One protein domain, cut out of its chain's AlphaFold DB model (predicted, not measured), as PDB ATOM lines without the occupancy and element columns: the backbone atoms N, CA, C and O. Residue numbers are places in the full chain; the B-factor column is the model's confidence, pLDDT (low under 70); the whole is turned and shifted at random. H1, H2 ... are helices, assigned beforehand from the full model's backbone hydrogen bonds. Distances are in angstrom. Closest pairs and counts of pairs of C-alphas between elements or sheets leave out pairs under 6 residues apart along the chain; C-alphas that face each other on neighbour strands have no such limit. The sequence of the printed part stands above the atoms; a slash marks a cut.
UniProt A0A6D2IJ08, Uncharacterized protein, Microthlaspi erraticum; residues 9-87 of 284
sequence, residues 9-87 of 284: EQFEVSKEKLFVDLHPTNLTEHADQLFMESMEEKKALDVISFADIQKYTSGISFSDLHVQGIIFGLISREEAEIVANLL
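AT A GLANCE: This is residues 9 to 87 of the 284 residues of an uncharacterized protein of Microthlaspi erraticum (UniProt A0A6D2IJ08). Two short helices, H1 and H3, run side by side in opposite ways with little contact between them, and H2 crosses at one end, so that these three make a thin, loose U. At the open end of the U, H4 starts close to the beginning of H1 and heads away about perpendicular to it, with residues 54 to 61 sticking out, and a long link without a named helix leads from it to H5, a lone helix far from the others. The printed part has 79 residues with five named helices, in the order H1, H2, H3, H4, H5, and no named strand; the class is all helix. The whole is extended, with a radius of gyration of the C-alphas of 18.7 A, and spans 46 by 34 by 22 A along its three main axes.

IN THESE COORDINATES: The longest helix by residues is H1, residues 9 to 21, which measures 18.2 A from its first to its last C-alpha. It begins at C-alpha 9, at (56.383, 28.137, -9.577), and ends at C-alpha 21, at (38.935, 33.025, -7.435). H3, residues 39 to 47, measures 13.4 A, and H2, residues 27 to 35, measures 12.3 A. H4, residues 50 to 59, measures 14.3 A and begins at C-alpha 50, at (51.950, 20.509, -13.540). The last helix is H5, residues 77 to 85, 12.1 A long, and it ends at C-alpha 85, at (44.905, 37.237, -42.123).

HOW THE PARTS SIT: H1 and H3 only just touch, with 3 pairs of C-alphas within 8 A. The closest C-alphas of the two are those of Phe 19 and Lys 42, 7.1 A apart, and H1 touches H3 with residues 15 to 19 alone. They stand at a shallow tilt of 23 degrees and run opposite ways, 13.0 A from centre to centre. H2 and H3 are close but not clearly touching; their closest C-alphas are those of Gln 33 and Met 39, 6.8 A apart. The lines of H2 and H3 are about perpendicular, at 88 degrees. H1 and H4 are likewise close but not clearly touching, and their closest C-alphas, those of Phe 11 and Phe 50, are 6.6 A apart. The lines of H1 and H4 are about perpendicular, at 81 degrees. H2 and H4 are apart, and so are H1 and H2, although these last two follow each other in the chain. H5 touches no helix and is apart from H1, H2, H3 and H4. Every pair of O i and N i+4 is within hydrogen-bond range in H1, H2, H4 and H5, while in H3 it is 3 of 5 pairs.

THE WHOLE: The two C-alphas farthest apart are those of Leu 27 and Glu 78, at 48.1 A, and the first and last printed C-alphas, of Glu 9 and Leu 87, are 30.7 A apart. The centre of H1 is 13.5 A from the mean of the C-alphas, the nearest of the five, and that of H5 is 25.6 A from it, the farthest. The printed part has no cut. The links from H1 to H2, from H2 to H3 and from H3 to H4 are tight, with 5, 3 and 2 residues. The link from H4 to H5, residues 60 to 76, is long. Residues 54 to 61, of which 54 to 59 belong to H4, stand free, and so do residues 73 to 78. The mean pLDDT of the printed part is 80.6; it is under 70 for 9 residues, namely 37 to 42 and 62 to 64.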
ATOM      1  N   GLU A   9      56.710  27.031 -10.482       91.38
ATOM      2  CA  GLU A   9      56.383  28.137  -9.577       91.38
ATOM      3  C   GLU A   9      55.182  28.962 -10.078       91.38
ATOM      4  O   GLU A   9      54.249  29.231  -9.326       91.38
ATOM      5  N   GLN A  10      55.139  29.308 -11.373       88.88
ATOM      6  CA  GLN A  10      54.001  30.030 -11.954       88.88
ATOM      7  C   GLN A  10      52.723  29.195 -11.948       88.88
ATOM      8  O   GLN A  10      51.637  29.749 -11.784       88.88
ATOM      9  N   PHE A  11      52.837  27.880 -12.142       90.12
ATOM     10  CA  PHE A  11      51.705  26.969 -12.052       90.12
ATOM     11  C   PHE A  11      51.140  26.921 -10.633       90.12
ATOM     12  O   PHE A  11      49.933  27.071 -10.482       90.12
ATOM     13  N   GLU A  12      51.983  26.765  -9.612       90.25
ATOM     14  CA  GLU A  12      51.546  26.708  -8.211       90.25
ATOM     15  C   GLU A  12      50.836  28.000  -7.796       90.25
ATOM     16  O   GLU A  12      49.695  27.948  -7.337       90.25
ATOM     17  N   VAL A  13      51.440  29.160  -8.083       91.12
ATOM     18  CA  VAL A  13      50.840  30.473  -7.792       91.12
ATOM     19  C   VAL A  13      49.519  30.664  -8.540       91.12
ATOM     20  O   VAL A  13      48.539  31.150  -7.978       91.12
ATOM     21  N   SER A  14      49.466  30.278  -9.819       88.50
ATOM     22  CA  SER A  14      48.258  30.442 -10.636       88.50
ATOM     23  C   SER A  14      47.148  29.482 -10.209       88.50
ATOM     24  O   SER A  14      45.983  29.870 -10.223       88.50
ATOM     25  N   LYS A  15      47.495  28.253  -9.807       89.12
ATOM     26  CA  LYS A  15      46.561  27.250  -9.285       89.12
ATOM     27  C   LYS A  15      45.965  27.707  -7.959       89.12
ATOM     28  O   LYS A  15      44.753  27.626  -7.798       89.12
ATOM     29  N   GLU A  16      46.785  28.218  -7.043       87.12
ATOM     30  CA  GLU A  16      46.310  28.768  -5.770       87.12
ATOM     31  C   GLU A  16      45.399  29.980  -5.995       87.12
ATOM     32  O   GLU A  16      44.305  30.044  -5.438       87.12
ATOM     33  N   LYS A  17      45.793  30.899  -6.883       87.38
ATOM     34  CA  LYS A  17      44.965  32.055  -7.233       87.38
ATOM     35  C   LYS A  17      43.622  31.643  -7.842       87.38
ATOM     36  O   LYS A  17      42.591  32.111  -7.381       87.38
ATOM     37  N   LEU A  18      43.624  30.738  -8.824       85.12
ATOM     38  CA  LEU A  18      42.398  30.194  -9.419       85.12
ATOM     39  C   LEU A  18      41.532  29.491  -8.378       85.12
ATOM     40  O   LEU A  18      40.314  29.609  -8.420       85.12
ATOM     41  N   PHE A  19      42.146  28.773  -7.437       83.12
ATOM     42  CA  PHE A  19      41.412  28.147  -6.350       83.12
ATOM     43  C   PHE A  19      40.677  29.209  -5.538       83.12
ATOM     44  O   PHE A  19      39.475  29.071  -5.356       83.12
ATOM     45  N   VAL A  20      41.349  30.285  -5.121       81.06
ATOM     46  CA  VAL A  20      40.719  31.408  -4.406       81.06
ATOM     47  C   VAL A  20      39.634  32.086  -5.250       81.06
ATOM     48  O   VAL A  20      38.538  32.289  -4.741       81.06
ATOM     49  N   ASP A  21      39.890  32.364  -6.529       78.06
ATOM     50  CA  ASP A  21      38.935  33.025  -7.435       78.06
ATOM     51  C   ASP A  21      37.675  32.165  -7.684       78.06
ATOM     52  O   ASP A  21      36.577  32.688  -7.862       78.06
ATOM     53  N   LEU A  22      37.805  30.833  -7.655       74.94
ATOM     54  CA  LEU A  22      36.680  29.894  -7.724       74.94
ATOM     55  C   LEU A  22      35.955  29.720  -6.378       74.94
ATOM     56  O   LEU A  22      34.935  29.026  -6.320       74.94
ATOM     57  N   HIS A  23      36.436  30.312  -5.280       75.81
ATOM     58  CA  HIS A  23      35.655  30.379  -4.046       75.81
ATOM     59  C   HIS A  23      34.704  31.573  -4.120       75.81
ATOM     60  O   HIS A  23      35.165  32.709  -4.167       75.81
ATOM     61  N   PRO A  24      33.381  31.337  -4.088       73.62
ATOM     62  CA  PRO A  24      32.417  32.413  -4.112       73.62
ATOM     63  C   PRO A  24      32.619  33.247  -2.852       73.62
ATOM     64  O   PRO A  24      32.613  32.732  -1.730       73.62
ATOM     65  N   THR A  25      32.824  34.538  -3.056       77.00
ATOM     66  CA  THR A  25      33.091  35.508  -1.994       77.00
ATOM     67  C   THR A  25      31.805  35.983  -1.325       77.00
ATOM     68  O   THR A  25      31.832  36.486  -0.202       77.00
ATOM     69  N   ASN A  26      30.668  35.800  -2.000       84.94
ATOM     70  CA  ASN A  26      29.344  36.201  -1.546       84.94
ATOM     71  C   ASN A  26      28.255  35.197  -1.973       84.94
ATOM     72  O   ASN A  26      28.488  34.253  -2.732       84.94
ATOM     73  N   LEU A  27      27.039  35.414  -1.466       86.12
ATOM     74  CA  LEU A  27      25.873  34.569  -1.729       86.12
ATOM     75  C   LEU A  27      25.464  34.515  -3.203       86.12
ATOM     76  O   LEU A  27      25.060  33.453  -3.675       86.12
ATOM     77  N   THR A  28      25.559  35.631  -3.925       86.75
ATOM     78  CA  THR A  28      25.167  35.711  -5.338       86.75
ATOM     79  C   THR A  28      26.084  34.851  -6.197       86.75
ATOM     80  O   THR A  28      25.596  34.007  -6.944       86.75
ATOM     81  N   GLU A  29      27.398  34.976  -6.004       84.56
ATOM     82  CA  GLU A  29      28.392  34.118  -6.656       84.56
ATOM     83  C   GLU A  29      28.186  32.648  -6.288       84.56
ATOM     84  O   GLU A  29      28.271  31.776  -7.150       84.56
ATOM     85  N   HIS A  30      27.862  32.353  -5.023       86.69
ATOM     86  CA  HIS A  30      27.572  30.981  -4.617       86.69
ATOM     87  C   HIS A  30      26.355  30.420  -5.366       86.69
ATOM     88  O   HIS A  30      26.390  29.283  -5.837       86.69
ATOM     89  N   ALA A  31      25.302  31.223  -5.530       87.31
ATOM     90  CA  ALA A  31      24.110  30.825  -6.267       87.31
ATOM     91  C   ALA A  31      24.394  30.612  -7.761       87.31
ATOM     92  O   ALA A  31      23.886  29.654  -8.344       87.31
ATOM     93  N   ASP A  32      25.226  31.459  -8.367       84.56
ATOM     94  CA  ASP A  32      25.628  31.331  -9.772       84.56
ATOM     95  C   ASP A  32      26.455  30.072 -10.021       84.56
ATOM     96  O   ASP A  32      26.218  29.362 -10.998       84.56
ATOM     97  N   GLN A  33      27.358  29.731  -9.102       81.06
ATOM     98  CA  GLN A  33      28.112  28.480  -9.174       81.06
ATOM     99  C   GLN A  33      27.208  27.245  -9.094       81.06
ATOM    100  O   GLN A  33      27.381  26.295  -9.858       81.06
ATOM    101  N   LEU A  34      26.227  27.258  -8.186       82.81
ATOM    102  CA  LEU A  34      25.252  26.174  -8.051       82.81
ATOM    103  C   LEU A  34      24.381  26.033  -9.304       82.81
ATOM    104  O   LEU A  34      24.076  24.915  -9.715       82.81
ATOM    105  N   PHE A  35      24.004  27.153  -9.922       78.69
ATOM    106  CA  PHE A  35      23.229  27.165 -11.159       78.69
ATOM    107  C   PHE A  35      24.018  26.623 -12.358       78.69
ATOM    108  O   PHE A  35      23.483  25.832 -13.132       78.69
ATOM    109  N   MET A  36      25.282  27.028 -12.497       71.00
ATOM    110  CA  MET A  36      26.153  26.647 -13.617       71.00
ATOM    111  C   MET A  36      26.817  25.272 -13.446       71.00
ATOM    112  O   MET A  36      27.579  24.864 -14.315       71.00
ATOM    113  N   GLU A  37      26.557  24.566 -12.340       64.44
ATOM    114  CA  GLU A  37      27.216  23.299 -11.978       64.44
ATOM    115  C   GLU A  37      28.758  23.395 -11.904       64.44
ATOM    116  O   GLU A  37      29.457  22.382 -11.959       64.44
ATOM    117  N   SER A  38      29.320  24.591 -11.678       56.97
ATOM    118  CA  SER A  38      30.780  24.827 -11.661       56.97
ATOM    119  C   SER A  38      31.521  24.145 -10.498       56.97
ATOM    120  O   SER A  38      32.746  24.211 -10.383       56.97
ATOM    121  N   MET A  39      30.804  23.413  -9.644       52.34
ATOM    122  CA  MET A  39      31.379  22.548  -8.613       52.34
ATOM    123  C   MET A  39      32.299  21.461  -9.193       52.34
ATOM    124  O   MET A  39      33.187  20.980  -8.483       52.34
ATOM    125  N   GLU A  40      32.122  21.074 -10.461       60.59
ATOM    126  CA  GLU A  40      33.035  20.146 -11.141       60.59
ATOM    127  C   GLU A  40      34.413  20.764 -11.415       60.59
ATOM    128  O   GLU A  40      35.427  20.081 -11.265       60.59
ATOM    129  N   GLU A  41      34.482  22.064 -11.720       67.31
ATOM    130  CA  GLU A  41      35.734  22.760 -12.045       67.31
ATOM    131  C   GLU A  41      36.684  22.803 -10.844       67.31
ATOM    132  O   GLU A  41      37.886  22.572 -10.984       67.31
ATOM    133  N   LYS A  42      36.148  23.012  -9.635       66.25
ATOM    134  CA  LYS A  42      36.945  22.996  -8.402       66.25
ATOM    135  C   LYS A  42      37.518  21.606  -8.107       66.25
ATOM    136  O   LYS A  42      38.701  21.487  -7.802       66.25
ATOM    137  N   LYS A  43      36.702  20.554  -8.244       71.56
ATOM    138  CA  LYS A  43      37.167  19.164  -8.078       71.56
ATOM    139  C   LYS A  43      38.234  18.808  -9.111       71.56
ATOM    140  O   LYS A  43      39.196  18.122  -8.784       71.56
ATOM    141  N   ALA A  44      38.076  19.282 -10.346       77.94
ATOM    142  CA  ALA A  44      39.083  19.110 -11.382       77.94
ATOM    143  C   ALA A  44      40.385  19.840 -11.016       77.94
ATOM    144  O   ALA A  44      41.464  19.264 -11.160       77.94
ATOM    145  N   LEU A  45      40.297  21.064 -10.478       82.81
ATOM    146  CA  LEU A  45      41.467  21.843 -10.075       82.81
ATOM    147  C   LEU A  45      42.291  21.133  -8.995       82.81
ATOM    148  O   LEU A  45      43.518  21.123  -9.094       82.81
ATOM    149  N   ASP A  46      41.653  20.477  -8.023       81.75
ATOM    150  CA  ASP A  46      42.357  19.714  -6.983       81.75
ATOM    151  C   ASP A  46      43.270  18.629  -7.584       81.75
ATOM    152  O   ASP A  46      44.412  18.465  -7.148       81.75
ATOM    153  N   VAL A  47      42.811  17.955  -8.642       87.44
ATOM    154  CA  VAL A  47      43.501  16.812  -9.265       87.44
ATOM    155  C   VAL A  47      44.547  17.234 -10.307       87.44
ATOM    156  O   VAL A  47      45.511  16.502 -10.527       87.44
ATOM    157  N   ILE A  48      44.403  18.408 -10.933       90.44
ATOM    158  CA  ILE A  48      45.314  18.868 -11.995       90.44
ATOM    159  C   ILE A  48      46.747  19.031 -11.471       90.44
ATOM    160  O   ILE A  48      47.000  19.764 -10.507       90.44
ATOM    161  N   SER A  49      47.702  18.404 -12.160       90.88
ATOM    162  CA  SER A  49      49.136  18.511 -11.887       90.88
ATOM    163  C   SER A  49      49.870  19.368 -12.923       90.88
ATOM    164  O   SER A  49      49.388  19.618 -14.031       90.88
ATOM    165  N   PHE A  50      51.095  19.787 -12.595       91.38
ATOM    166  CA  PHE A  50      51.950  20.509 -13.540       91.38
ATOM    167  C   PHE A  50      52.268  19.676 -14.794       91.38
ATOM    168  O   PHE A  50      52.306  20.212 -15.904       91.38
ATOM    169  N   ALA A  51      52.433  18.359 -14.638       90.06
ATOM    170  CA  ALA A  51      52.678  17.447 -15.751       90.06
ATOM    171  C   ALA A  51      51.497  17.416 -16.737       90.06
ATOM    172  O   ALA A  51      51.712  17.344 -17.948       90.06
ATOM    173  N   ASP A  52      50.263  17.540 -16.241       89.75
ATOM    174  CA  ASP A  52      49.066  17.599 -17.085       89.75
ATOM    175  C   ASP A  52      49.051  18.867 -17.941       89.75
ATOM    176  O   ASP A  52      48.768  18.797 -19.136       89.75
ATOM    177  N   ILE A  53      49.446  20.014 -17.377       87.81
ATOM    178  CA  ILE A  53      49.571  21.277 -18.120       87.81
ATOM    179  C   ILE A  53      50.689  21.200 -19.162       87.81
ATOM    180  O   ILE A  53      50.509  21.654 -20.295       87.81
ATOM    181  N   GLN A  54      51.834  20.600 -18.828       86.31
ATOM    182  CA  GLN A  54      52.914  20.381 -19.794       86.31
ATOM    183  C   GLN A  54      52.460  19.481 -20.949       86.31
ATOM    184  O   GLN A  54      52.701  19.793 -22.116       86.31
ATOM    185  N   LYS A  55      51.736  18.403 -20.639       86.88
ATOM    186  CA  LYS A  55      51.162  17.507 -21.642       86.88
ATOM    187  C   LYS A  55      50.132  18.232 -22.510       86.88
ATOM    188  O   LYS A  55      50.224  18.158 -23.733       86.88
ATOM    189  N   TYR A  56      49.210  18.974 -21.902       84.75
ATOM    190  CA  TYR A  56      48.177  19.742 -22.601       84.75
ATOM    191  C   TYR A  56      48.783  20.790 -23.541       84.75
ATOM    192  O   TYR A  56      48.493  20.796 -24.733       84.75
ATOM    193  N   THR A  57      49.707  21.615 -23.046       80.56
ATOM    194  CA  THR A  57      50.380  22.652 -23.850       80.56
ATOM    195  C   THR A  57      51.214  22.077 -24.993       80.56
ATOM    196  O   THR A  57      51.273  22.686 -26.058       80.56
ATOM    197  N   SER A  58      51.818  20.897 -24.812       77.50
ATOM    198  CA  SER A  58      52.528  20.194 -25.889       77.50
ATOM    199  C   SER A  58      51.595  19.590 -26.948       77.50
ATOM    200  O   SER A  58      52.020  19.388 -28.083       77.50
ATOM    201  N   GLY A  59      50.341  19.312 -26.577       75.25
ATOM    202  CA  GLY A  59      49.320  18.723 -27.442       75.25
ATOM    203  C   GLY A  59      48.460  19.737 -28.198       75.25
ATOM    204  O   GLY A  59      47.836  19.356 -29.181       75.25
ATOM    205  N   ILE A  60      48.427  21.010 -27.787       73.69
ATOM    206  CA  ILE A  60      47.694  22.061 -28.510       73.69
ATOM    207  C   ILE A  60      48.492  22.483 -29.746       73.69
ATOM    208  O   ILE A  60      49.499  23.193 -29.650       73.69
ATOM    209  N   SER A  61      48.010  22.099 -30.926       70.00
ATOM    210  CA  SER A  61      48.511  22.619 -32.196       70.00
ATOM    211  C   SER A  61      47.718  23.852 -32.639       70.00
ATOM    212  O   SER A  61      46.505  23.929 -32.463       70.00
ATOM    213  N   PHE A  62      48.392  24.813 -33.282       64.75
ATOM    214  CA  PHE A  62      47.724  25.958 -33.925       64.75
ATOM    215  C   PHE A  62      46.779  25.526 -35.051       64.75
ATOM    216  O   PHE A  62      45.814  26.229 -35.327       64.75
ATOM    217  N   SER A  63      47.026  24.355 -35.650       64.81
ATOM    218  CA  SER A  63      46.144  23.757 -36.659       64.81
ATOM    219  C   SER A  63      44.748  23.430 -36.141       64.81
ATOM    220  O   SER A  63      43.820  23.326 -36.937       64.81
ATOM    221  N   ASP A  64      44.600  23.281 -34.823       67.75
ATOM    222  CA  ASP A  64      43.376  22.774 -34.203       67.75
ATOM    223  C   ASP A  64      42.530  23.914 -33.608       67.75
ATOM    224  O   ASP A  64      41.416  23.695 -33.129       67.75
ATOM    225  N   LEU A  65      43.041  25.149 -33.651       70.75
ATOM    226  CA  LEU A  65      42.377  26.330 -33.116       70.75
ATOM    227  C   LEU A  65      41.449  26.954 -34.159       70.75
ATOM    228  O   LEU A  65      41.878  27.341 -35.246       70.75
ATOM    229  N   HIS A  66      40.179  27.129 -33.796       74.38
ATOM    230  CA  HIS A  66      39.307  28.064 -34.496       74.38
ATOM    231  C   HIS A  66      39.461  29.454 -33.883       74.38
ATOM    232  O   HIS A  66      39.208  29.640 -32.692       74.38
ATOM    233  N   VAL A  67      39.846  30.438 -34.691       73.69
ATOM    234  CA  VAL A  67      39.968  31.824 -34.239       73.69
ATOM    235  C   VAL A  67      38.759  32.614 -34.717       73.69
ATOM    236  O   VAL A  67      38.607  32.880 -35.907       73.69
ATOM    237  N   GLN A  68      37.921  33.016 -33.765       73.50
ATOM    238  CA  GLN A  68      36.838  33.965 -33.981       73.50
ATOM    239  C   GLN A  68      37.170  35.256 -33.237       73.50
ATOM    240  O   GLN A  68      37.607  35.230 -32.088       73.50
ATOM    241  N   GLY A  69      36.981  36.395 -33.893       72.12
ATOM    242  CA  GLY A  69      37.280  37.696 -33.313       72.12
ATOM    243  C   GLY A  69      36.470  38.796 -33.974       72.12
ATOM    244  O   GLY A  69      35.986  38.640 -35.094       72.12
ATOM    245  N   ILE A  70      36.329  39.910 -33.262       75.88
ATOM    246  CA  ILE A  70      35.699  41.123 -33.776       75.88
ATOM    247  C   ILE A  70      36.764  42.187 -33.910       75.88
ATOM    248  O   ILE A  70      37.500  42.467 -32.966       75.88
ATOM    249  N   ILE A  71      36.790  42.814 -35.077       77.94
ATOM    250  CA  ILE A  71      37.573  44.012 -35.318       77.94
ATOM    251  C   ILE A  71      36.577  45.166 -35.390       77.94
ATOM    252  O   ILE A  71      35.716  45.196 -36.265       77.94
ATOM    253  N   PHE A  72      36.659  46.081 -34.426       77.19
ATOM    254  CA  PHE A  72      35.736  47.203 -34.284       77.19
ATOM    255  C   PHE A  72      36.516  48.494 -34.030       77.19
ATOM    256  O   PHE A  72      37.399  48.523 -33.174       77.19
ATOM    257  N   GLY A  73      36.174  49.565 -34.748       81.88
ATOM    258  CA  GLY A  73      36.773  50.886 -34.566       81.88
ATOM    259  C   GLY A  73      36.934  51.662 -35.871       81.88
ATOM    260  O   GLY A  73      36.321  51.336 -36.886       81.88
ATOM    261  N   LEU A  74      37.775  52.697 -35.833       87.56
ATOM    262  CA  LEU A  74      38.172  53.492 -37.000       87.56
ATOM    263  C   LEU A  74      39.221  52.733 -37.825       87.56
ATOM    264  O   LEU A  74      40.394  53.093 -37.829       87.56
ATOM    265  N   ILE A  75      38.798  51.650 -38.465       89.44
ATOM    266  CA  ILE A  75      39.633  50.781 -39.295       89.44
ATOM    267  C   ILE A  75      38.872  50.455 -40.576       89.44
ATOM    268  O   ILE A  75      37.655  50.249 -40.542       89.44
ATOM    269  N   SER A  76      39.558  50.453 -41.714       90.75
ATOM    270  CA  SER A  76      38.931  50.060 -42.973       90.75
ATOM    271  C   SER A  76      38.686  48.550 -43.015       90.75
ATOM    272  O   SER A  76      39.266  47.769 -42.253       90.75
ATOM    273  N   ARG A  77      37.820  48.110 -43.932       88.12
ATOM    274  CA  ARG A  77      37.579  46.678 -44.144       88.12
ATOM    275  C   ARG A  77      38.862  45.971 -44.574       88.12
ATOM    276  O   ARG A  77      39.139  44.871 -44.110       88.12
ATOM    277  N   GLU A  78      39.648  46.618 -45.422       91.44
ATOM    278  CA  GLU A  78      40.898  46.089 -45.956       91.44
ATOM    279  C   GLU A  78      41.942  45.919 -44.843       91.44
ATOM    280  O   GLU A  78      42.597  44.884 -44.755       91.44
ATOM    281  N   GLU A  79      42.060  46.898 -43.943       90.31
ATOM    282  CA  GLU A  79      42.937  46.819 -42.772       90.31
ATOM    283  C   GLU A  79      42.486  45.716 -41.805       90.31
ATOM    284  O   GLU A  79      43.313  44.944 -41.312       90.31
ATOM    285  N   ALA A  80      41.176  45.587 -41.576       88.50
ATOM    286  CA  ALA A  80      40.617  44.516 -40.757       88.50
ATOM    287  C   ALA A  80      40.890  43.128 -41.363       88.50
ATOM    288  O   ALA A  80      41.262  42.201 -40.646       88.50
ATOM    289  N   GLU A  81      40.767  42.979 -42.684       86.12
ATOM    290  CA  GLU A  81      41.086  41.736 -43.389       86.12
ATOM    291  C   GLU A  81      42.578  41.399 -43.299       86.12
ATOM    292  O   GLU A  81      42.923  40.239 -43.068       86.12
ATOM    293  N   ILE A  82      43.466  42.393 -43.404       88.12
ATOM    294  CA  ILE A  82      44.910  42.207 -43.199       88.12
ATOM    295  C   ILE A  82      45.183  41.682 -41.788       88.12
ATOM    296  O   ILE A  82      45.875  40.676 -41.644       88.12
ATOM    297  N   VAL A  83      44.608  42.308 -40.755       86.00
ATOM    298  CA  VAL A  83      44.765  41.867 -39.358       86.00
ATOM    299  C   VAL A  83      44.207  40.458 -39.156       86.00
ATOM    300  O   VAL A  83      44.871  39.617 -38.553       86.00
ATOM    301  N   ALA A  84      43.029  40.161 -39.705       83.25
ATOM    302  CA  ALA A  84      42.426  38.833 -39.629       83.25
ATOM    303  C   ALA A  84      43.264  37.760 -40.346       83.25
ATOM    304  O   ALA A  84      43.243  36.598 -39.949       83.25
ATOM    305  N   ASN A  85      44.010  38.132 -41.389       82.56
ATOM    306  CA  ASN A  85      44.905  37.237 -42.123       82.56
ATOM    307  C   ASN A  85      46.257  37.007 -41.423       82.56
ATOM    308  O   ASN A  85      46.978  36.096 -41.821       82.56
ATOM    309  N   LEU A  86      46.607  37.786 -40.390       81.12
ATOM    310  CA  LEU A  86      47.785  37.510 -39.552       81.12
ATOM    311  C   LEU A  86      47.588  36.282 -38.651       81.12
ATOM    312  O   LEU A  86      48.560  35.739 -38.126       81.12
ATOM    313  N   LEU A  87      46.336  35.868 -38.443       71.25
ATOM    314  CA  LEU A  87      45.965  34.702 -37.655       71.25
ATOM    315  C   LEU A  87      45.740  33.534 -38.625       71.25
ATOM    316  O   LEU A  87      44.923  33.636 -39.540       71.25
TER     317      LEU A  87